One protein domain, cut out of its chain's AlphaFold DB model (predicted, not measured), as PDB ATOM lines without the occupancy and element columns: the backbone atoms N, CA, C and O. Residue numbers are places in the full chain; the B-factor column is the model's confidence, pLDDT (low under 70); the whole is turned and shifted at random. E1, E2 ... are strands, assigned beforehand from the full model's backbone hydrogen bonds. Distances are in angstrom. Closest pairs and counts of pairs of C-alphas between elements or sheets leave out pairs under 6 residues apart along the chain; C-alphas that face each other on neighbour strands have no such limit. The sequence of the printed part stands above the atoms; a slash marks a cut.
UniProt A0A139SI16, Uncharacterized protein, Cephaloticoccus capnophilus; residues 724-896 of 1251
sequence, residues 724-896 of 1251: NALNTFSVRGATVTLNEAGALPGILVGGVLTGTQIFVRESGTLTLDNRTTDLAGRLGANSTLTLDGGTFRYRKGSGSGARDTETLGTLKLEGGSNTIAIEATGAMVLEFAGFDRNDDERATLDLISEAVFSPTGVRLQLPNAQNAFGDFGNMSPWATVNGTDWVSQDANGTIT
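This is residues 724 to 896 of the 1251 residues of an uncharacterized protein of Cephaloticoccus capnophilus (UniProt A0A139SI16). The chain is wound in stacked turns, a solenoid roughly triangular in cross-section, with two well-formed walls of parallel strands and a third side made partly of loops. E2, E6, E8, E10, E12 and E14 make one wall; the sheet E1, E5, E7, E9, E11, E13 makes the second, and its long strands E9 and E11 bend round a corner into the third side, where residues 771 to 783 also run. A small hairpin, E3 and E4, lies near the first turn, and at the other end E15 folds back on E14. The printed part has 173 residues with fifteen named strands, E1 to E15 in order along the chain, and no named helix: class all strand. It is compact, with a radius of gyration of the C-alphas of 15.2 A, and rounded, spanning 42 by 39 by 31 A.

E1 is residues 725 to 732, beginning at C-alpha 725 (20.980, 73.091, 17.266). E2 is 735 to 738, E3 747 to 749, E4 752 to 754, E5 757 to 761, E6 765 to 770, E7 784 to 788 and E8 791 to 796. E9, residues 804 to 815, is 29.1 A long and bends by 70 degrees at residue 809. E10, 817 to 824, is 22.5 A long; E11, 828 to 837, is 24.1 A long and bends by 73 degrees at residue 834. E12 is 844 to 849, E13 859 to 861, E14 875 to 881 and E15 885 to 889, ending at C-alpha 889 (44.400, 97.588, 16.957).

The mixed sheet runs E2, E6, E8, E10, E12, E14, E15 and is twisted. E8 and E10 are parallel at 3 degrees, with N 794 and O 821 2.8 A apart. E14 and E15 form an antiparallel hairpin, with N 881 and O 885 2.8 A apart. The second sheet, E1, E5, E7, E9, E11, E13, is parallel throughout and also twisted. E9 and E11 are parallel at 26 degrees, with N 808 and O 831 2.8 A apart. These two sheets form a sandwich, two sheets face to face, their facing parts 8.0 A centre to centre. E3 and E4 form an antiparallel hairpin, with N 749 and O 752 2.9 A apart; the closest C-alphas of E1 and E3, Ala 725 and Ile 747, are 5.7 A apart.

The C-alphas farthest apart, Gly 750 and Thr 884, are 46.9 A apart. The printed part has no cut. The links E6 to E7 and E13 to E14 are long, each of 13 residues. The mean pLDDT of the printed part is 89.7; residues 798 to 801, 865 to 868, 870 to 871 and 873 are under 70.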
ATOM      1  N   ASN A 724      19.808  75.668  21.092       97.12
ATOM      2  CA  ASN A 724      19.285  75.469  19.741       97.12
ATOM      3  C   ASN A 724      20.369  74.887  18.833       97.12
ATOM      4  O   ASN A 724      21.473  75.422  18.745       97.12
ATOM      5  N   ALA A 725      20.049  73.807  18.131       95.19
ATOM      6  CA  ALA A 725      20.980  73.091  17.266       95.19
ATOM      7  C   ALA A 725      20.671  73.406  15.796       95.19
ATOM      8  O   ALA A 725      19.928  72.671  15.148       95.19
ATOM      9  N   LEU A 726      21.221  74.512  15.283       95.75
ATOM     10  CA  LEU A 726      20.971  75.018  13.926       95.75
ATOM     11  C   LEU A 726      22.266  75.126  13.107       95.75
ATOM     12  O   LEU A 726      23.275  75.622  13.618       95.75
ATOM     13  N   ASN A 727      22.232  74.743  11.822       94.88
ATOM     14  CA  ASN A 727      23.353  75.019  10.906       94.88
ATOM     15  C   ASN A 727      23.396  76.499  10.518       94.88
ATOM     16  O   ASN A 727      24.470  77.095  10.470       94.88
ATOM     17  N   THR A 728      22.231  77.090  10.236       96.69
ATOM     18  CA  THR A 728      22.093  78.497   9.845       96.69
ATOM     19  C   THR A 728      21.074  79.213  10.724       96.69
ATOM     20  O   THR A 728      19.985  78.702  10.976       96.69
ATOM     21  N   PHE A 729      21.401  80.423  11.163       98.06
ATOM     22  CA  PHE A 729      20.507  81.276  11.937       98.06
ATOM     23  C   PHE A 729      20.554  82.702  11.389       98.06
ATOM     24  O   PHE A 729      21.625  83.294  11.305       98.06
ATOM     25  N   SER A 730      19.417  83.265  10.988       98.06
ATOM     26  CA  SER A 730      19.339  84.614  10.423       98.06
ATOM     27  C   SER A 730      18.353  85.480  11.201       98.06
ATOM     28  O   SER A 730      17.266  85.025  11.526       98.06
ATOM     29  N   VAL A 731      18.708  86.739  11.451       98.19
ATOM     30  CA  VAL A 731      17.840  87.755  12.063       98.19
ATOM     31  C   VAL A 731      17.713  88.946  11.117       98.19
ATOM     32  O   VAL A 731      18.736  89.469  10.667       98.19
ATOM     33  N   ARG A 732      16.478  89.363  10.808       95.94
ATOM     34  CA  ARG A 732      16.159  90.479   9.900       95.94
ATOM     35  C   ARG A 732      15.068  91.371  10.486       95.94
ATOM     36  O   ARG A 732      13.977  90.877  10.751       95.94
ATOM     37  N   GLY A 733      15.360  92.649  10.720       93.12
ATOM     38  CA  GLY A 733      14.464  93.626  11.364       93.12
ATOM     39  C   GLY A 733      14.167  93.378  12.851       93.12
ATOM     40  O   GLY A 733      14.046  94.323  13.628       93.12
ATOM     41  N   ALA A 734      14.072  92.113  13.267       96.19
ATOM     42  CA  ALA A 734      13.677  91.726  14.612       96.19
ATOM     43  C   ALA A 734      14.842  91.839  15.602       96.19
ATOM     44  O   ALA A 734      16.019  91.819  15.234       96.19
ATOM     45  N   THR A 735      14.512  91.882  16.891       97.69
ATOM     46  CA  THR A 735      15.495  91.735  17.970       97.69
ATOM     47  C   THR A 735      15.384  90.345  18.578       97.69
ATOM     48  O   THR A 735      14.362  90.016  19.167       97.69
ATOM     49  N   VAL A 736      16.439  89.539  18.492       98.56
ATOM     50  CA  VAL A 736      16.525  88.230  19.146       98.56
ATOM     51  C   VAL A 736      17.467  88.306  20.334       98.56
ATOM     52  O   VAL A 736      18.567  88.841  20.230       98.56
ATOM     53  N   THR A 737      17.052  87.741  21.462       98.44
ATOM     54  CA  THR A 737      17.864  87.601  22.667       98.44
ATOM     55  C   THR A 737      18.046  86.130  23.016       98.44
ATOM     56  O   THR A 737      17.069  85.410  23.198       98.44
ATOM     57  N   LEU A 738      19.298  85.698  23.158       98.00
ATOM     58  CA  LEU A 738      19.661  84.431  23.781       98.00
ATOM     59  C   LEU A 738      19.910  84.702  25.270       98.00
ATOM     60  O   LEU A 738      20.905  85.334  25.623       98.00
ATOM     61  N   ASN A 739      18.990  84.277  26.133       95.56
ATOM     62  CA  ASN A 739      19.071  84.438  27.589       95.56
ATOM     63  C   ASN A 739      18.843  83.093  28.292       95.56
ATOM     64  O   ASN A 739      18.493  82.108  27.651       95.56
ATOM     65  N   GLU A 740      19.060  83.029  29.610       94.56
ATOM     66  CA  GLU A 740      18.921  81.779  30.382       94.56
ATOM     67  C   GLU A 740      19.803  80.664  29.778       94.56
ATOM     68  O   GLU A 740      21.015  80.870  29.677       94.56
ATOM     69  N   ALA A 741      19.241  79.536  29.327       95.88
ATOM     70  CA  ALA A 741      19.972  78.463  28.636       95.88
ATOM     71  C   ALA A 741      20.048  78.646  27.100       95.88
ATOM     72  O   ALA A 741      20.566  77.781  26.395       95.88
ATOM     73  N   GLY A 742      19.562  79.778  26.584       97.31
ATOM     74  CA  GLY A 742      19.574  80.164  25.177       97.31
ATOM     75  C   GLY A 742      20.968  80.134  24.564       97.31
ATOM     76  O   GLY A 742      21.825  80.936  24.938       97.31
ATOM     77  N   ALA A 743      21.201  79.239  23.608       96.94
ATOM     78  CA  ALA A 743      22.496  79.089  22.947       96.94
ATOM     79  C   ALA A 743      22.347  78.581  21.501       96.94
ATOM     80  O   ALA A 743      21.305  78.040  21.130       96.94
ATOM     81  N   LEU A 744      23.407  78.742  20.710       96.69
ATOM     82  CA  LEU A 744      23.649  78.201  19.371       96.69
ATOM     83  C   LEU A 744      25.026  77.495  19.361       96.69
ATOM     84  O   LEU A 744      25.983  78.007  18.772       96.69
ATOM     85  N   PRO A 745      25.180  76.342  20.043       91.50
ATOM     86  CA  PRO A 745      26.470  75.657  20.188       91.50
ATOM     87  C   PRO A 745      27.030  75.043  18.886       91.50
ATOM     88  O   PRO A 745      28.172  74.581  18.878       91.50
ATOM     89  N   GLY A 746      26.262  75.038  17.791       85.31
ATOM     90  CA  GLY A 746      26.585  74.338  16.544       85.31
ATOM     91  C   GLY A 746      25.954  72.944  16.458       85.31
ATOM     92  O   GLY A 746      25.223  72.516  17.352       85.31
ATOM     93  N   ILE A 747      26.232  72.232  15.362       84.38
ATOM     94  CA  ILE A 747      25.741  70.866  15.106       84.38
ATOM     95  C   ILE A 747      26.925  69.907  14.971       84.38
ATOM     96  O   ILE A 747      27.980  70.261  14.447       84.38
ATOM     97  N   LEU A 748      26.755  68.673  15.445       81.25
ATOM     98  CA  LEU A 748      27.712  67.595  15.229       81.25
ATOM     99  C   LEU A 748      27.439  66.919  13.876       81.25
ATOM    100  O   LEU A 748      26.537  66.092  13.764       81.25
ATOM    101  N   VAL A 749      28.232  67.231  12.852       79.50
ATOM    102  CA  VAL A 749      28.131  66.601  11.526       79.50
ATOM    103  C   VAL A 749      29.263  65.587  11.376       79.50
ATOM    104  O   VAL A 749      30.439  65.944  11.376       79.50
ATOM    105  N   GLY A 750      28.928  64.295  11.301       80.69
ATOM    106  CA  GLY A 750      29.927  63.226  11.156       80.69
ATOM    107  C   GLY A 750      30.934  63.141  12.313       80.69
ATOM    108  O   GLY A 750      32.071  62.730  12.103       80.69
ATOM    109  N   GLY A 751      30.542  63.556  13.524       80.56
ATOM    110  CA  GLY A 751      31.424  63.597  14.697       80.56
ATOM    111  C   GLY A 751      32.285  64.861  14.815       80.56
ATOM    112  O   GLY A 751      33.058  64.968  15.765       80.56
ATOM    113  N   VAL A 752      32.143  65.827  13.900       80.06
ATOM    114  CA  VAL A 752      32.833  67.125  13.948       80.06
ATOM    115  C   VAL A 752      31.827  68.222  14.285       80.06
ATOM    116  O   VAL A 752      30.788  68.335  13.638       80.06
ATOM    117  N   LEU A 753      32.122  69.026  15.309       78.19
ATOM    118  CA  LEU A 753      31.282  70.162  15.685       78.19
ATOM    119  C   LEU A 753      31.474  71.295  14.667       78.19
ATOM    120  O   LEU A 753      32.494  71.992  14.677       78.19
ATOM    121  N   THR A 754      30.498  71.470  13.782       86.69
ATOM    122  CA  THR A 754      30.445  72.586  12.837       86.69
ATOM    123  C   THR A 754      29.762  73.772  13.506       86.69
ATOM    124  O   THR A 754      28.680  73.622  14.078       86.69
ATOM    125  N   GLY A 755      30.390  74.947  13.457       89.00
ATOM    126  CA  GLY A 755      29.792  76.166  14.000       89.00
ATOM    127  C   GLY A 755      28.585  76.633  13.190       89.00
ATOM    128  O   GLY A 755      28.500  76.382  11.987       89.00
ATOM    129  N   THR A 756      27.665  77.332  13.850       94.81
ATOM    130  CA  THR A 756      26.478  77.901  13.204       94.81
ATOM    131  C   THR A 756      26.877  79.081  12.309       94.81
ATOM    132  O   THR A 756      27.706  79.913  12.682       94.81
ATOM    133  N   GLN A 757      26.283  79.175  11.120       97.12
ATOM    134  CA  GLN A 757      26.358  80.362  10.267       97.12
ATOM    135  C   GLN A 757      25.287  81.359  10.713       97.12
ATOM    136  O   GLN A 757      24.093  81.128  10.520       97.12
ATOM    137  N   ILE A 758      25.707  82.449  11.345       98.25
ATOM    138  CA  ILE A 758      24.831  83.454  11.942       98.25
ATOM    139  C   ILE A 758      24.807  84.684  11.037       98.25
ATOM    140  O   ILE A 758      25.851  85.259  10.747       98.25
ATOM    141  N   PHE A 759      23.623  85.119  10.621       98.12
ATOM    142  CA  PHE A 759      23.421  86.300   9.786       98.12
ATOM    143  C   PHE A 759      22.564  87.322  10.526       98.12
ATOM    144  O   PHE A 759      21.417  87.039  10.856       98.12
ATOM    145  N   VAL A 760      23.075  88.528  10.743       97.94
ATOM    146  CA  VAL A 760      22.308  89.633  11.326       97.94
ATOM    147  C   VAL A 760      22.258  90.756  10.302       97.94
ATOM    148  O   VAL A 760      23.290  91.336   9.962       97.94
ATOM    149  N   ARG A 761      21.071  91.009   9.750       95.31
ATOM    150  CA  ARG A 761      20.893  91.876   8.577       95.31
ATOM    151  C   ARG A 761      19.674  92.775   8.718       95.31
ATOM    152  O   ARG A 761      18.825  92.507   9.560       95.31
ATOM    153  N   GLU A 762      19.542  93.776   7.852       91.44
ATOM    154  CA  GLU A 762      18.308  94.571   7.703       91.44
ATOM    155  C   GLU A 762      17.805  95.154   9.045       91.44
ATOM    156  O   GLU A 762      16.671  94.891   9.441       91.44
ATOM    157  N   SER A 763      18.654  95.853   9.813       92.25
ATOM    158  CA  SER A 763      18.359  96.331  11.188       92.25
ATOM    159  C   SER A 763      18.133  95.245  12.247       92.25
ATOM    160  O   SER A 763      17.821  95.552  13.399       92.25
ATOM    161  N   GLY A 764      18.308  93.970  11.899       96.50
ATOM    162  CA  GLY A 764      18.222  92.864  12.840       96.50
ATOM    163  C   GLY A 764      19.201  93.043  13.997       96.50
ATOM    164  O   GLY A 764      20.304  93.572  13.835       96.50
ATOM    165  N   THR A 765      18.803  92.587  15.182       97.94
ATOM    166  CA  THR A 765      19.654  92.610  16.372       97.94
ATOM    167  C   THR A 765      19.734  91.225  16.994       97.94
ATOM    168  O   THR A 765      18.706  90.654  17.343       97.94
ATOM    169  N   LEU A 766      20.943  90.705  17.200       98.50
ATOM    170  CA  LEU A 766      21.184  89.507  18.005       98.50
ATOM    171  C   LEU A 766      21.848  89.908  19.321       98.50
ATOM    172  O   LEU A 766      22.934  90.477  19.316       98.50
ATOM    173  N   THR A 767      21.203  89.600  20.442       98.06
ATOM    174  CA  THR A 767      21.695  89.884  21.791       98.06
ATOM    175  C   THR A 767      22.039  88.588  22.519       98.06
ATOM    176  O   THR A 767      21.188  87.717  22.669       98.06
ATOM    177  N   LEU A 768      23.263  88.482  23.029       97.06
ATOM    178  CA  LEU A 768      23.658  87.498  24.033       97.06
ATOM    179  C   LEU A 768      23.493  88.131  25.412       97.06
ATOM    180  O   LEU A 768      24.160  89.123  25.712       97.06
ATOM    181  N   ASP A 769      22.593  87.601  26.234       94.75
ATOM    182  CA  ASP A 769      22.259  88.190  27.529       94.75
ATOM    183  C   ASP A 769      22.704  87.305  28.700       94.75
ATOM    184  O   ASP A 769      21.977  86.422  29.157       94.75
ATOM    185  N   ASN A 770      23.903  87.593  29.218       92.12
ATOM    186  CA  ASN A 770      24.478  86.990  30.423       92.12
ATOM    187  C   ASN A 770      24.167  87.799  31.696       92.12
ATOM    188  O   ASN A 770      24.896  87.726  32.687       92.12
ATOM    189  N   ARG A 771      23.102  88.618  31.717       89.19
ATOM    190  CA  ARG A 771      22.729  89.361  32.937       89.19
ATOM    191  C   ARG A 771      22.133  88.475  34.024       89.19
ATOM    192  O   ARG A 771      22.372  88.746  35.198       89.19
ATOM    193  N   THR A 772      21.378  87.442  33.646       87.12
ATOM    194  CA  THR A 772      20.703  86.536  34.594       87.12
ATOM    195  C   THR A 772      21.454  85.225  34.800       87.12
ATOM    196  O   THR A 772      21.556  84.753  35.927       87.12
ATOM    197  N   THR A 773      21.979  84.635  33.724       87.94
ATOM    198  CA  THR A 773      22.739  83.378  33.738       87.94
ATOM    199  C   THR A 773      24.006  83.563  32.919       87.94
ATOM    200  O   THR A 773      23.926  83.862  31.731       87.94
ATOM    201  N   ASP A 774      25.159  83.393  33.559       86.25
ATOM    202  CA  ASP A 774      26.468  83.431  32.906       86.25
ATOM    203  C   ASP A 774      26.685  82.095  32.179       86.25
ATOM    204  O   ASP A 774      26.883  81.059  32.822       86.25
ATOM    205  N   LEU A 775      26.538  82.094  30.852       88.62
ATOM    206  CA  LEU A 775      26.740  80.916  30.012       88.62
ATOM    207  C   LEU A 775      27.902  81.196  29.062       88.62
ATOM    208  O   LEU A 775      27.789  82.041  28.177       88.62
ATOM    209  N   ALA A 776      29.007  80.479  29.256       84.44
ATOM    210  CA  ALA A 776      30.157  80.553  28.365       84.44
ATOM    211  C   ALA A 776      29.866  79.807  27.054       84.44
ATOM    212  O   ALA A 776      29.330  78.696  27.086       84.44
ATOM    213  N   GLY A 777      30.259  80.387  25.918       87.50
ATOM    214  CA  GLY A 777      30.084  79.766  24.606       87.50
ATOM    215  C   GLY A 777      28.615  79.680  24.204       87.50
ATOM    216  O   GLY A 777      28.170  78.635  23.720       87.50
ATOM    217  N   ARG A 778      27.848  80.761  24.425       93.94
ATOM    218  CA  ARG A 778      26.456  80.835  23.942       93.94
ATOM    219  C   ARG A 778      26.402  80.626  22.441       93.94
ATOM    220  O   ARG A 778      25.452  80.035  21.949       93.94
ATOM    221  N   LEU A 779      27.403  81.097  21.721       95.38
ATOM    222  CA  LEU A 779      27.662  80.801  20.331       95.38
ATOM    223  C   LEU A 779      28.843  79.830  20.276       95.38
ATOM    224  O   LEU A 779      29.845  79.994  20.968       95.38
ATOM    225  N   GLY A 780      28.732  78.784  19.456       92.81
ATOM    226  CA  GLY A 780      29.817  77.814  19.320       92.81
ATOM    227  C   GLY A 780      31.100  78.482  18.810       92.81
ATOM    228  O   GLY A 780      31.039  79.310  17.902       92.81
ATOM    229  N   ALA A 781      32.266  78.066  19.314       93.75
ATOM    230  CA  ALA A 781      33.564  78.680  18.996       93.75
ATOM    231  C   ALA A 781      33.972  78.634  17.510       93.75
ATOM    232  O   ALA A 781      34.852  79.374  17.089       93.75
ATOM    233  N   ASN A 782      33.321  77.791  16.706       94.06
ATOM    234  CA  ASN A 782      33.530  77.705  15.258       94.06
ATOM    235  C   ASN A 782      32.488  78.504  14.451       94.06
ATOM    236  O   ASN A 782      32.447  78.384  13.229       94.06
ATOM    237  N   SER A 783      31.584  79.235  15.111       96.12
ATOM    238  CA  SER A 783      30.469  79.921  14.450       96.12
ATOM    239  C   SER A 783      30.954  81.148  13.686       96.12
ATOM    240  O   SER A 783      31.847  81.862  14.141       96.12
ATOM    241  N   THR A 784      30.338  81.411  12.538       96.88
ATOM    242  CA  THR A 784      30.595  82.623  11.754       96.88
ATOM    243  C   THR A 784      29.488  83.627  12.037       96.88
ATOM    244  O   THR A 784      28.323  83.314  11.815       96.88
ATOM    245  N   LEU A 785      29.836  84.832  12.485       97.75
ATOM    246  CA  LEU A 785      28.907  85.952  12.618       97.75
ATOM    247  C   LEU A 785      29.044  86.865  11.404       97.75
ATOM    248  O   LEU A 785      30.079  87.495  11.223       97.75
ATOM    249  N   THR A 786      27.993  86.968  10.600       97.94
ATOM    250  CA  THR A 786      27.923  87.840   9.429       97.94
ATOM    251  C   THR A 786      26.989  89.011   9.700       97.94
ATOM    252  O   THR A 786      25.808  88.797   9.980       97.94
ATOM    253  N   LEU A 787      27.498  90.237   9.587       97.56
ATOM    254  CA  LEU A 787      26.727  91.474   9.721       97.56
ATOM    255  C   LEU A 787      26.561  92.152   8.348       97.56
ATOM    256  O   LEU A 787      27.529  92.277   7.595       97.56
ATOM    257  N   ASP A 788      25.333  92.564   8.028       94.62
ATOM    258  CA  ASP A 788      24.979  93.340   6.825       94.62
ATOM    259  C   ASP A 788      23.894  94.373   7.175       94.62
ATOM    260  O   ASP A 788      22.695  94.104   7.053       94.62
ATOM    261  N   GLY A 789      24.318  95.508   7.738       93.06
ATOM    262  CA  GLY A 789      23.414  96.496   8.343       93.06
ATOM    263  C   GLY A 789      22.742  95.975   9.622       93.06
ATOM    264  O   GLY A 789      21.565  96.240   9.867       93.06
ATOM    265  N   GLY A 790      23.451  95.140  10.394       95.88
ATOM    266  CA  GLY A 790      22.937  94.465  11.592       95.88
ATOM    267  C   GLY A 790      23.663  94.843  12.885       95.88
ATOM    268  O   GLY A 790      24.781  95.364  12.869       95.88
ATOM    269  N   THR A 791      23.034  94.536  14.025       97.50
ATOM    270  CA  THR A 791      23.602  94.763  15.364       97.50
ATOM    271  C   THR A 791      23.840  93.453  16.108       97.50
ATOM    272  O   THR A 791      22.915  92.679  16.350       97.50
ATOM    273  N   PHE A 792      25.068  93.229  16.561       98.31
ATOM    274  CA  PHE A 792      25.383  92.190  17.535       98.31
ATOM    275  C   PHE A 792      25.607  92.818  18.907       98.31
ATOM    276  O   PHE A 792      26.364  93.775  19.040       98.31
ATOM    277  N   ARG A 793      24.952  92.295  19.940       97.56
ATOM    278  CA  ARG A 793      25.034  92.817  21.302       97.56
ATOM    279  C   ARG A 793      25.428  91.717  22.277       97.56
ATOM    280  O   ARG A 793      24.839  90.643  22.266       97.56
ATOM    281  N   TYR A 794      26.360  92.007  23.172       95.81
ATOM    282  CA  TYR A 794      26.788  91.109  24.237       95.81
ATOM    283  C   TYR A 794      26.670  91.817  25.588       95.81
ATOM    284  O   TYR A 794      27.309  92.843  25.817       95.81
ATOM    285  N   ARG A 795      25.807  91.295  26.463       93.44
ATOM    286  CA  ARG A 795      25.473  91.884  27.765       93.44
ATOM    287  C   ARG A 795      25.932  90.995  28.902       93.44
ATOM    288  O   ARG A 795      25.718  89.787  28.850       93.44
ATOM    289  N   LYS A 796      26.410  91.605  29.985       87.81
ATOM    290  CA  LYS A 796      26.693  90.909  31.246       87.81
ATOM    291  C   LYS A 796      26.228  91.695  32.465       87.81
ATOM    292  O   LYS A 796      26.351  92.918  32.530       87.81
ATOM    293  N   GLY A 797      25.720  90.968  33.458       78.25
ATOM    294  CA  GLY A 797      25.307  91.513  34.750       78.25
ATOM    295  C   GLY A 797      26.480  91.762  35.705       78.25
ATOM    296  O   GLY A 797      27.584  91.257  35.526       78.25
ATOM    297  N   SER A 798      26.227  92.509  36.776       69.50
ATOM    298  CA  SER A 798      27.228  92.881  37.790       69.50
ATOM    299  C   SER A 798      27.581  91.763  38.789       69.50
ATOM    300  O   SER A 798      28.420  91.966  39.663       69.50
ATOM    301  N   GLY A 799      26.937  90.591  38.694       65.31
ATOM    302  CA  GLY A 799      26.947  89.562  39.741       65.31
ATOM    303  C   GLY A 799      28.149  88.606  39.762       65.31
ATOM    304  O   GLY A 799      28.452  88.069  40.827       65.31
ATOM    305  N   SER A 800      28.853  88.387  38.642       61.03
ATOM    306  CA  SER A 800      30.022  87.490  38.589       61.03
ATOM    307  C   SER A 800      31.323  88.299  38.489       61.03
ATOM    308  O   SER A 800      31.613  88.949  37.488       61.03
ATOM    309  N   GLY A 801      32.144  88.269  39.545       65.00
ATOM    310  CA  GLY A 801      33.479  88.893  39.535       65.00
ATOM    311  C   GLY A 801      34.479  88.210  38.586       65.00
ATOM    312  O   GLY A 801      35.576  88.723  38.372       65.00
ATOM    313  N   ALA A 802      34.118  87.053  38.023       71.94
ATOM    314  CA  ALA A 802      34.898  86.354  37.007       71.94
ATOM    315  C   ALA A 802      34.826  87.096  35.666       71.94
ATOM    316  O   ALA A 802      33.828  87.739  35.363       71.94
ATOM    317  N   ARG A 803      35.877  87.016  34.849       78.81
ATOM    318  CA  ARG A 803      35.865  87.529  33.471       78.81
ATOM    319  C   ARG A 803      34.970  86.629  32.619       78.81
ATOM    320  O   ARG A 803      35.197  85.427  32.606       78.81
ATOM    321  N   ASP A 804      34.004  87.214  31.918       85.50
ATOM    322  CA  ASP A 804      33.183  86.473  30.949       85.50
ATOM    323  C   ASP A 804      33.863  86.551  29.577       85.50
ATOM    324  O   ASP A 804      34.417  87.599  29.222       85.50
ATOM    325  N   THR A 805      33.937  85.420  28.883       91.00
ATOM    326  CA  THR A 805      34.640  85.284  27.604       91.00
ATOM    327  C   THR A 805      33.756  84.526  26.635       91.00
ATOM    328  O   THR A 805      33.437  83.362  26.870       91.00
ATOM    329  N   GLU A 806      33.434  85.180  25.527       94.25
ATOM    330  CA  GLU A 806      32.723  84.588  24.407       94.25
ATOM    331  C   GLU A 806      33.674  84.509  23.211       94.25
ATOM    332  O   GLU A 806      34.210  85.529  22.771       94.25
ATOM    333  N   THR A 807      33.900  83.301  22.695       94.62
ATOM    334  CA  THR A 807      34.786  83.052  21.551       94.62
ATOM    335  C   THR A 807      33.968  82.552  20.371       94.62
ATOM    336  O   THR A 807      33.171  81.631  20.520       94.62
ATOM    337  N   LEU A 808      34.195  83.127  19.193       95.19
ATOM    338  CA  LEU A 808      33.574  82.744  17.930       95.19
ATOM    339  C   LEU A 808      34.639  82.484  16.858       95.19
ATOM    340  O   LEU A 808      35.810  82.838  17.010       95.19
ATOM    341  N   GLY A 809      34.206  81.905  15.738       94.69
ATOM    342  CA  GLY A 809      35.044  81.640  14.577       94.69
ATOM    343  C   GLY A 809      35.368  82.936  13.842       94.69
ATOM    344  O   GLY A 809      36.328  83.623  14.169       94.69
ATOM    345  N   THR A 810      34.570  83.290  12.841       94.56
ATOM    346  CA  THR A 810      34.858  84.446  11.976       94.56
ATOM    347  C   THR A 810      33.812  85.540  12.145       94.56
ATOM    348  O   THR A 810      32.617  85.259  12.076       94.56
ATOM    349  N   LEU A 811      34.249  86.791  12.304       96.06
ATOM    350  CA  LEU A 811      33.411  87.970  12.080       96.06
ATOM    351  C   LEU A 811      33.482  88.358  10.601       96.06
ATOM    352  O   LEU A 811      34.560  88.680  10.108       96.06
ATOM    353  N   LYS A 812      32.346  88.357   9.907       96.56
ATOM    354  CA  LYS A 812      32.218  88.792   8.519       96.56
ATOM    355  C   LYS A 812      31.374  90.063   8.428       96.56
ATOM    356  O   LYS A 812      30.263  90.100   8.951       96.56
ATOM    357  N   LEU A 813      31.863  91.085   7.735       96.00
ATOM    358  CA  LEU A 813      31.101  92.295   7.413       96.00
ATOM    359  C   LEU A 813      30.784  92.301   5.916       96.00
ATOM    360  O   LEU A 813      31.683  92.491   5.101       96.00
ATOM    361  N   GLU A 814      29.528  92.065   5.538       94.19
ATOM    362  CA  GLU A 814      29.129  91.940   4.126       94.19
ATOM    363  C   GLU A 814      28.707  93.259   3.478       94.19
ATOM    364  O   GLU A 814      28.861  93.388   2.266       94.19
ATOM    365  N   GLY A 815      28.222  94.226   4.261       92.06
ATOM    366  CA  GLY A 815      27.745  95.525   3.786       92.06
ATOM    367  C   GLY A 815      27.219  96.403   4.926       92.06
ATOM    368  O   GLY A 815      27.134  95.966   6.074       92.06
ATOM    369  N   GLY A 816      26.902  97.662   4.623       93.56
ATOM    370  CA  GLY A 816      26.099  98.515   5.505       93.56
ATOM    371  C   GLY A 816      26.777  99.107   6.737       93.56
ATOM    372  O   GLY A 816      28.002  99.065   6.885       93.56
ATOM    373  N   SER A 817      25.965  99.697   7.615       94.69
ATOM    374  CA  SER A 817      26.377 100.237   8.911       94.69
ATOM    375  C   SER A 817      26.139  99.201  10.002       94.69
ATOM    376  O   SER A 817      25.030  99.028  10.501       94.69
ATOM    377  N   ASN A 818      27.197  98.484  10.379       97.06
ATOM    378  CA  ASN A 818      27.119  97.408  11.362       97.06
ATOM    379  C   ASN A 818      27.459  97.912  12.757       97.06
ATOM    380  O   ASN A 818      28.255  98.835  12.913       97.06
ATOM    381  N   THR A 819      26.907  97.261  13.777       97.06
ATOM    382  CA  THR A 819      27.189  97.602  15.175       97.06
ATOM    383  C   THR A 819      27.571  96.363  15.972       97.06
ATOM    384  O   THR A 819      26.899  95.333  15.892       97.06
ATOM    385  N   ILE A 820      28.620  96.471  16.789       97.69
ATOM    386  CA  ILE A 820      28.901  95.528  17.875       97.69
ATOM    387  C   ILE A 820      28.826  96.293  19.194       97.69
ATOM    388  O   ILE A 820      29.629  97.188  19.445       97.69
ATOM    389  N   ALA A 821      27.871  95.929  20.042       96.44
ATOM    390  CA  ALA A 821      27.665  96.532  21.350       96.44
ATOM    391  C   ALA A 821      28.097  95.569  22.466       96.44
ATOM    392  O   ALA A 821      27.572  94.462  22.562       96.44
ATOM    393  N   ILE A 822      29.021  95.988  23.330       94.12
ATOM    394  CA  ILE A 822      29.420  95.241  24.529       94.12
ATOM    395  C   ILE A 822      29.015  96.043  25.766       94.12
ATOM    396  O   ILE A 822      29.635  97.051  26.114       94.12
ATOM    397  N   GLU A 823      27.962  95.582  26.433       92.06
ATOM    398  CA  GLU A 823      27.346  96.235  27.587       92.06
ATOM    399  C   GLU A 823      27.762  95.487  28.862       92.06
ATOM    400  O   GLU A 823      27.256  94.405  29.177       92.06
ATOM    401  N   ALA A 824      28.734  96.057  29.577       84.69
ATOM    402  CA  ALA A 824      29.401  95.413  30.698       84.69
ATOM    403  C   ALA A 824      29.588  96.376  31.871       84.69
ATOM    404  O   ALA A 824      30.086  97.485  31.703       84.69
ATOM    405  N   THR A 825      29.336  95.889  33.086       76.25
ATOM    406  CA  THR A 825      29.736  96.566  34.335       76.25
ATOM    407  C   THR A 825      31.088  96.067  34.879       76.25
ATOM    408  O   THR A 825      31.540  96.516  35.930       76.25
ATOM    409  N   GLY A 826      31.762  95.156  34.162       77.88
ATOM    410  CA  GLY A 826      33.036  94.534  34.545       77.88
ATOM    411  C   GLY A 826      33.865  94.063  33.341       77.88
ATOM    412  O   GLY A 826      33.588  94.430  32.202       77.88
ATOM    413  N   ALA A 827      34.903  93.249  33.575       84.31
ATOM    414  CA  ALA A 827      35.753  92.735  32.495       84.31
ATOM    415  C   ALA A 827      35.021  91.676  31.646       84.31
ATOM    416  O   ALA A 827      34.569  90.653  32.173       84.31
ATOM    417  N   MET A 828      34.967  91.911  30.335       89.69
ATOM    418  CA  MET A 828      34.389  91.023  29.321       89.69
ATOM    419  C   MET A 828      35.322  90.921  28.122       89.69
ATOM    420  O   MET A 828      35.978  91.902  27.765       89.69
ATOM    421  N   VAL A 829      35.364  89.747  27.500       91.88
ATOM    422  CA  VAL A 829      36.121  89.505  26.272       91.88
ATOM    423  C   VAL A 829      35.189  88.899  25.235       91.88
ATOM    424  O   VAL A 829      34.603  87.849  25.468       91.88
ATOM    425  N   LEU A 830      35.063  89.569  24.096       94.38
ATOM    426  CA  LEU A 830      34.493  89.009  22.881       94.38
ATOM    427  C   LEU A 830      35.648  88.725  21.921       94.38
ATOM    428  O   LEU A 830      36.365  89.647  21.536       94.38
ATOM    429  N   GLU A 831      35.856  87.468  21.561       95.38
ATOM    430  CA  GLU A 831      36.966  87.034  20.717       95.38
ATOM    431  C   GLU A 831      36.448  86.427  19.412       95.38
ATOM    432  O   GLU A 831      35.560  85.579  19.435       95.38
ATOM    433  N   PHE A 832      37.032  86.819  18.277       95.00
ATOM    434  CA  PHE A 832      36.831  86.123  17.005       95.00
ATOM    435  C   PHE A 832      38.165  85.577  16.496       95.00
ATOM    436  O   PHE A 832      39.151  86.306  16.386       95.00
ATOM    437  N   ALA A 833      38.193  84.294  16.143       93.88
ATOM    438  CA  ALA A 833      39.359  83.635  15.570       93.88
ATOM    439  C   ALA A 833      39.759  84.189  14.188       93.88
ATOM    440  O   ALA A 833      40.925  84.066  13.812       93.88
ATOM    441  N   GLY A 834      38.827  84.797  13.445       93.12
ATOM    442  CA  GLY A 834      39.053  85.387  12.127       93.12
ATOM    443  C   GLY A 834      38.195  86.624  11.854       93.12
ATOM    444  O   GLY A 834      37.193  86.878  12.524       93.12
ATOM    445  N   PHE A 835      38.592  87.385  10.837       93.62
ATOM    446  CA  PHE A 835      37.872  88.559  10.354       93.62
ATOM    447  C   PHE A 835      37.862  88.584   8.824       93.62
ATOM    448  O   PHE A 835      38.896  88.339   8.205       93.62
ATOM    449  N   ASP A 836      36.710  88.895   8.240       93.50
ATOM    450  CA  ASP A 836      36.515  89.088   6.805       93.50
ATOM    451  C   ASP A 836      35.640  90.327   6.571       93.50
ATOM    452  O   ASP A 836      34.615  90.520   7.226       93.50
ATOM    453  N   ARG A 837      36.033  91.184   5.633       93.00
ATOM    454  CA  ARG A 837      35.280  92.383   5.268       93.00
ATOM    455  C   ARG A 837      35.121  92.418   3.762       93.00
ATOM    456  O   ARG A 837      36.096  92.438   3.020       93.00
ATOM    457  N   ASN A 838      33.874  92.492   3.323       88.56
ATOM    458  CA  ASN A 838      33.548  92.715   1.931       88.56
ATOM    459  C   ASN A 838      33.791  94.185   1.574       88.56
ATOM    460  O   ASN A 838      32.948  95.058   1.804       88.56
ATOM    461  N   ASP A 839      34.959  94.461   1.004       83.12
ATOM    462  CA  ASP A 839      35.319  95.816   0.615       83.12
ATOM    463  C   ASP A 839      34.456  96.355  -0.534       83.12
ATOM    464  O   ASP A 839      34.262  97.569  -0.594       83.12
ATOM    465  N   ASP A 840      33.889  95.517  -1.406       85.19
ATOM    466  CA  ASP A 840      33.096  95.974  -2.562       85.19
ATOM    467  C   ASP A 840      31.791  96.675  -2.147       85.19
ATOM    468  O   ASP A 840      31.333  97.616  -2.804       85.19
ATOM    469  N   GLU A 841      31.238  96.270  -1.006       86.81
ATOM    470  CA  GLU A 841      30.025  96.841  -0.410       86.81
ATOM    471  C   GLU A 841      30.320  97.916   0.643       86.81
ATOM    472  O   GLU A 841      29.395  98.466   1.240       86.81
ATOM    473  N   ARG A 842      31.605  98.230   0.864       94.38
ATOM    474  CA  ARG A 842      32.086  99.316   1.732       94.38
ATOM    475  C   ARG A 842      31.545  99.281   3.169       94.38
ATOM    476  O   ARG A 842      31.424 100.329   3.803       94.38
ATOM    477  N   ALA A 843      31.333  98.079   3.707       94.88
ATOM    478  CA  ALA A 843      30.809  97.858   5.054       94.88
ATOM    479  C   ALA A 843      31.544  98.686   6.124       94.88
ATOM    480  O   ALA A 843      32.775  98.792   6.115       94.88
ATOM    481  N   THR A 844      30.796  99.244   7.070       96.50
ATOM    482  CA  THR A 844      31.305 100.027   8.205       96.50
ATOM    483  C   THR A 844      30.946  99.354   9.527       96.50
ATOM    484  O   THR A 844      30.059  98.496   9.562       96.50
ATOM    485  N   LEU A 845      31.665  99.699  10.598       96.88
ATOM    486  CA  LEU A 845      31.466  99.122  11.930       96.88
ATOM    487  C   LEU A 845      31.524 100.197  13.021       96.88
ATOM    488  O   LEU A 845      32.508 100.922  13.124       96.88
ATOM    489  N   ASP A 846      30.517 100.252  13.883       96.00
ATOM    490  CA  ASP A 846      30.560 101.002  15.139       96.00
ATOM    491  C   ASP A 846      30.673 100.041  16.324       96.00
ATOM    492  O   ASP A 846      29.927  99.064  16.441       96.00
ATOM    493  N   LEU A 847      31.636 100.307  17.198       95.94
ATOM    494  CA  LEU A 847      31.848  99.564  18.428       95.94
ATOM    495  C   LEU A 847      31.296 100.362  19.595       95.94
ATOM    496  O   LEU A 847      31.876 101.372  19.992       95.94
ATOM    497  N   ILE A 848      30.214  99.877  20.187       93.94
ATOM    498  CA  ILE A 848      29.556 100.541  21.308       93.94
ATOM    499  C   ILE A 848      29.935  99.836  22.607       93.94
ATOM    500  O   ILE A 848      29.822  98.617  22.726       93.94
ATOM    501  N   SER A 849      30.365 100.592  23.612       91.44
ATOM    502  CA  SER A 849      30.512 100.092  24.974       91.44
ATOM    503  C   SER A 849      30.330 101.202  26.001       91.44
ATOM    504  O   SER A 849      30.837 102.313  25.834       91.44
ATOM    505  N   GLU A 850      29.634 100.877  27.094       85.31
ATOM    506  CA  GLU A 850      29.502 101.751  28.269       85.31
ATOM    507  C   GLU A 850      30.848 101.958  28.983       85.31
ATOM    508  O   GLU A 850      31.076 102.992  29.613       85.31
ATOM    509  N   ALA A 851      31.751 100.979  28.876       83.62
ATOM    510  CA  ALA A 851      33.101 101.051  29.408       83.62
ATOM    511  C   ALA A 851      34.109 101.340  28.289       83.62
ATOM    512  O   ALA A 851      33.909 101.010  27.124       83.62
ATOM    513  N   VAL A 852      35.252 101.921  28.649       83.25
ATOM    514  CA  VAL A 852      36.336 102.136  27.685       83.25
ATOM    515  C   VAL A 852      36.919 100.785  27.262       83.25
ATOM    516  O   VAL A 852      37.381 100.007  28.110       83.25
ATOM    517  N   PHE A 853      36.953 100.534  25.950       84.38
ATOM    518  CA  PHE A 853      37.681  99.405  25.373       84.38
ATOM    519  C   PHE A 853      39.146  99.466  25.804       84.38
ATOM    520  O   PHE A 853      39.863 100.420  25.491       84.38
ATOM    521  N   SER A 854      39.589  98.473  26.575       81.19
ATOM    522  CA  SER A 854      40.917  98.490  27.188       81.19
ATOM    523  C   SER A 854      41.498  97.087  27.367       81.19
ATOM    524  O   SER A 854      40.754  96.144  27.644       81.19
ATOM    525  N   PRO A 855      42.836  96.935  27.362       79.25
ATOM    526  CA  PRO A 855      43.500  95.650  27.589       79.25
ATOM    527  C   PRO A 855      43.301  95.050  28.986       79.25
ATOM    528  O   PRO A 855      43.889  94.014  29.283       79.25
ATOM    529  N   THR A 856      42.538  95.681  29.881       78.75
ATOM    530  CA  THR A 856      42.231  95.180  31.232       78.75
ATOM    531  C   THR A 856      40.731  95.062  31.505       78.75
ATOM    532  O   THR A 856      40.364  94.193  32.293       78.75
ATOM    533  N   GLY A 857      39.887  95.855  30.834       84.69
ATOM    534  CA  GLY A 857      38.427  95.888  30.990       84.69
ATOM    535  C   GLY A 857      37.680  95.138  29.885       84.69
ATOM    536  O   GLY A 857      37.921  93.946  29.688       84.69
ATOM    537  N   VAL A 858      36.764  95.836  29.202       87.12
ATOM    538  CA  VAL A 858      36.011  95.335  28.040       87.12
ATOM    539  C   VAL A 858      36.924  95.238  26.824       87.12
ATOM    540  O   VAL A 858      37.649  96.185  26.511       87.12
ATOM    541  N   ARG A 859      36.896  94.090  26.142       88.56
ATOM    542  CA  ARG A 859      37.746  93.801  24.985       88.56
ATOM    543  C   ARG A 859      36.956  93.161  23.861       88.56
ATOM    544  O   ARG A 859      36.206  92.216  24.088       88.56
ATOM    545  N   LEU A 860      37.241  93.627  22.654       91.94
ATOM    546  CA  LEU A 860      37.056  92.874  21.423       91.94
ATOM    547  C   LEU A 860      38.446  92.419  20.954       91.94
ATOM    548  O   LEU A 860      39.352  93.251  20.853       91.94
ATOM    549  N   GLN A 861      38.636  91.121  20.724       91.56
ATOM    550  CA  GLN A 861      39.936  90.527  20.409       91.56
ATOM    551  C   GLN A 861      39.907  89.734  19.098       91.56
ATOM    552  O   GLN A 861      38.977  88.977  18.828       91.56
ATOM    553  N   LEU A 862      40.958  89.912  18.296       90.62
ATOM    554  CA  LEU A 862      41.168  89.268  16.999       90.62
ATOM    555  C   LEU A 862      42.601  88.712  16.919       90.62
ATOM    556  O   LEU A 862      43.458  89.307  16.259       90.62
ATOM    557  N   PRO A 863      42.912  87.606  17.618       82.25
ATOM    558  CA  PRO A 863      44.292  87.188  17.864       82.25
ATOM    559  C   PRO A 863      45.034  86.749  16.594       82.25
ATOM    560  O   PRO A 863      46.234  86.994  16.475       82.25
ATOM    561  N   ASN A 864      44.332  86.156  15.621       79.38
ATOM    562  CA  ASN A 864      44.935  85.665  14.374       79.38
ATOM    563  C   ASN A 864      44.766  86.628  13.189       79.38
ATOM    564  O   ASN A 864      45.254  86.343  12.098       79.38
ATOM    565  N   ALA A 865      44.091  87.763  13.386       67.38
ATOM    566  CA  ALA A 865      43.827  88.749  12.341       67.38
ATOM    567  C   ALA A 865      44.703  89.998  12.546       67.38
ATOM    568  O   ALA A 865      44.219  91.135  12.575       67.38
ATOM    569  N   GLN A 866      46.008  89.789  12.745       62.75
ATOM    570  CA  GLN A 866      46.954  90.898  12.841       62.75
ATOM    571  C   GLN A 866      46.938  91.686  11.525       62.75
ATOM    572  O   GLN A 866      47.169  91.112  10.461       62.75
ATOM    573  N   ASN A 867      46.667  92.991  11.615       61.75
ATOM    574  CA  ASN A 867      46.460  93.942  10.511       61.75
ATOM    575  C   ASN A 867      45.068  93.955   9.862       61.75
ATOM    576  O   ASN A 867      44.845  94.787   8.991       61.75
ATOM    577  N   ALA A 868      44.106  93.141  10.306       66.75
ATOM    578  CA  ALA A 868      42.736  93.195   9.776       66.75
ATOM    579  C   ALA A 868      42.020  94.537  10.040       66.75
ATOM    580  O   ALA A 868      41.136  94.931   9.286       66.75
ATOM    581  N   PHE A 869      42.417  95.247  11.103       71.25
ATOM    582  CA  PHE A 869      41.934  96.586  11.472       71.25
ATOM    583  C   PHE A 869      43.055  97.653  11.385       71.25
ATOM    584  O   PHE A 869      43.037  98.668  12.082       71.25
ATOM    585  N   GLY A 870      44.094  97.398  10.577       59.62
ATOM    586  CA  GLY A 870      45.385  98.090  10.671       59.62
ATOM    587  C   GLY A 870      45.881  98.815   9.418       59.62
ATOM    588  O   GLY A 870      47.022  99.279   9.440       59.62
ATOM    589  N   ASP A 871      45.065  98.944   8.368       66.56
ATOM    590  CA  ASP A 871      45.497  99.366   7.020       66.56
ATOM    591  C   ASP A 871      46.300 100.682   6.981       66.56
ATOM    592  O   ASP A 871      47.154 100.869   6.113       66.56
ATOM    593  N   PHE A 872      46.082 101.586   7.945       74.25
ATOM    594  CA  PHE A 872      46.728 102.901   7.994       74.25
ATOM    595  C   PHE A 872      47.430 103.170   9.329       74.25
ATOM    596  O   PHE A 872      47.124 104.129  10.034       74.25
ATOM    597  N   GLY A 873      48.406 102.335   9.694       69.19
ATOM    598  CA  GLY A 873      49.208 102.540  10.905       69.19
ATOM    599  C   GLY A 873      48.384 102.350  12.178       69.19
ATOM    600  O   GLY A 873      48.318 103.262  13.005       69.19
ATOM    601  N   ASN A 874      47.773 101.165  12.286       82.94
ATOM    602  CA  ASN A 874      46.908 100.695  13.374       82.94
ATOM    603  C   ASN A 874      45.549 101.398  13.476       82.94
ATOM    604  O   ASN A 874      44.981 101.403  14.560       82.94
ATOM    605  N   MET A 875      45.029 102.012  12.411       90.88
ATOM    606  CA  MET A 875      43.698 102.635  12.405       90.88
ATOM    607  C   MET A 875      42.861 102.139  11.227       90.88
ATOM    608  O   MET A 875      43.373 102.044  10.107       90.88
ATOM    609  N   SER A 876      41.566 101.941  11.476       93.62
ATOM    610  CA  SER A 876      40.554 101.644  10.460       93.62
ATOM    611  C   SER A 876      39.658 102.860  10.183       93.62
ATOM    612  O   SER A 876      38.853 103.222  11.039       93.62
ATOM    613  N   PRO A 877      39.700 103.468   8.981       94.44
ATOM    614  CA  PRO A 877      38.858 104.625   8.629       94.44
ATOM    615  C   PRO A 877      37.367 104.271   8.476       94.44
ATOM    616  O   PRO A 877      36.500 105.140   8.444       94.44
ATOM    617  N   TRP A 878      37.051 102.984   8.366       95.50
ATOM    618  CA  TRP A 878      35.698 102.458   8.212       95.50
ATOM    619  C   TRP A 878      35.062 102.018   9.538       95.50
ATOM    620  O   TRP A 878      33.907 101.588   9.527       95.50
ATOM    621  N   ALA A 879      35.786 102.127  10.661       96.06
ATOM    622  CA  ALA A 879      35.301 101.698  11.967       96.06
ATOM    623  C   ALA A 879      35.483 102.753  13.068       96.06
ATOM    624  O   ALA A 879      36.530 103.397  13.169       96.06
ATOM    625  N   THR A 880      34.470 102.897  13.923       95.62
ATOM    626  CA  THR A 880      34.452 103.872  15.024       95.62
ATOM    627  C   THR A 880      34.179 103.211  16.375       95.62
ATOM    628  O   THR A 880      33.774 102.052  16.446       95.62
ATOM    629  N   VAL A 881      34.482 103.935  17.454       94.31
ATOM    630  CA  VAL A 881      34.203 103.549  18.839       94.31
ATOM    631  C   VAL A 881      33.265 104.579  19.455       94.31
ATOM    632  O   VAL A 881      33.618 105.760  19.574       94.31
ATOM    633  N   ASN A 882      32.081 104.127  19.870       91.88
ATOM    634  CA  ASN A 882      31.002 104.927  20.449       91.88
ATOM    635  C   ASN A 882      30.578 106.108  19.555       91.88
ATOM    636  O   ASN A 882      30.137 107.135  20.067       91.88
ATOM    637  N   GLY A 883      30.827 106.037  18.243       92.06
ATOM    638  CA  GLY A 883      30.711 107.191  17.345       92.06
ATOM    639  C   GLY A 883      31.582 108.405  17.720       92.06
ATOM    640  O   GLY A 883      31.399 109.506  17.197       92.06
ATOM    641  N   THR A 884      32.525 108.243  18.651       92.31
ATOM    642  CA  THR A 884      33.319 109.345  19.210       92.31
ATOM    643  C   THR A 884      34.751 109.348  18.711       92.31
ATOM    644  O   THR A 884      35.299 110.432  18.523       92.31
ATOM    645  N   ASP A 885      35.344 108.182  18.462       94.38
ATOM    646  CA  ASP A 885      36.752 108.021  18.098       94.38
ATOM    647  C   ASP A 885      36.951 106.910  17.054       94.38
ATOM    648  O   ASP A 885      36.026 106.166  16.732       94.38
ATOM    649  N   TRP A 886      38.157 106.817  16.490       95.44
ATOM    650  CA  TRP A 886      38.508 105.770  15.524       95.44
ATOM    651  C   TRP A 886      38.877 104.459  16.217       95.44
ATOM    652  O   TRP A 886      39.489 104.467  17.290       95.44
ATOM    653  N   VAL A 887      38.581 103.338  15.558       94.12
ATOM    654  CA  VAL A 887      39.099 102.026  15.960       94.12
ATOM    655  C   VAL A 887      40.601 101.942  15.697       94.12
ATOM    656  O   VAL A 887      41.084 102.318  14.624       94.12
ATOM    657  N   SER A 888      41.325 101.408  16.680       91.81
ATOM    658  CA  SER A 888      42.732 101.041  16.591       91.81
ATOM    659  C   SER A 888      42.970  99.607  17.073       91.81
ATOM    660  O   SER A 888      42.197  99.092  17.880       91.81
ATOM    661  N   GLN A 889      44.021  98.953  16.575       89.00
ATOM    662  CA  GLN A 889      44.400  97.588  16.957       89.00
ATOM    663  C   GLN A 889      45.805  97.573  17.571       89.00
ATOM    664  O   GLN A 889      46.743  98.140  17.006       89.00
ATOM    665  N   ASP A 890      45.960  96.915  18.723       87.12
ATOM    666  CA  ASP A 890      47.268  96.698  19.345       87.12
ATOM    667  C   ASP A 890      48.010  95.473  18.766       87.12
ATOM    668  O   ASP A 890      47.478  94.700  17.969       87.12
ATOM    669  N   ALA A 891      49.261  95.263  19.193       85.50
ATOM    670  CA  ALA A 891      50.097  94.153  18.724       85.50
ATOM    671  C   ALA A 891      49.581  92.751  19.114       85.50
ATOM    672  O   ALA A 891      50.079  91.756  18.594       85.50
ATOM    673  N   ASN A 892      48.610  92.661  20.028       85.69
ATOM    674  CA  ASN A 892      47.973  91.409  20.446       85.69
ATOM    675  C   ASN A 892      46.630  91.179  19.731       85.69
ATOM    676  O   ASN A 892      45.929  90.213  20.037       85.69
ATOM    677  N   GLY A 893      46.247  92.070  18.811       87.50
ATOM    678  CA  GLY A 893      44.961  92.026  18.129       87.50
ATOM    679  C   GLY A 893      43.788  92.526  18.978       87.50
ATOM    680  O   GLY A 893      42.640  92.267  18.620       87.50
ATOM    681  N   THR A 894      44.045  93.219  20.092       90.62
ATOM    682  CA  THR A 894      42.999  93.849  20.914       90.62
ATOM    683  C   THR A 894      42.563  95.152  20.267       90.62
ATOM    684  O   THR A 894      43.397  95.982  19.900       90.62
ATOM    685  N   ILE A 895      41.252  95.344  20.161       90.88
ATOM    686  CA  ILE A 895      40.667  96.575  19.649       90.88
ATOM    687  C   ILE A 895      40.583  97.629  20.757       90.88
ATOM    688  O   ILE A 895      40.097  97.364  21.859       90.88
ATOM    689  N   THR A 896      41.053  98.835  20.454       90.12
ATOM    690  CA  THR A 896      41.078  99.995  21.349       90.12
ATOM    691  C   THR A 896      40.628 101.259  20.619       90.12
ATOM    692  O   THR A 896      40.568 101.305  19.392       90.12
TER     693      THR A 896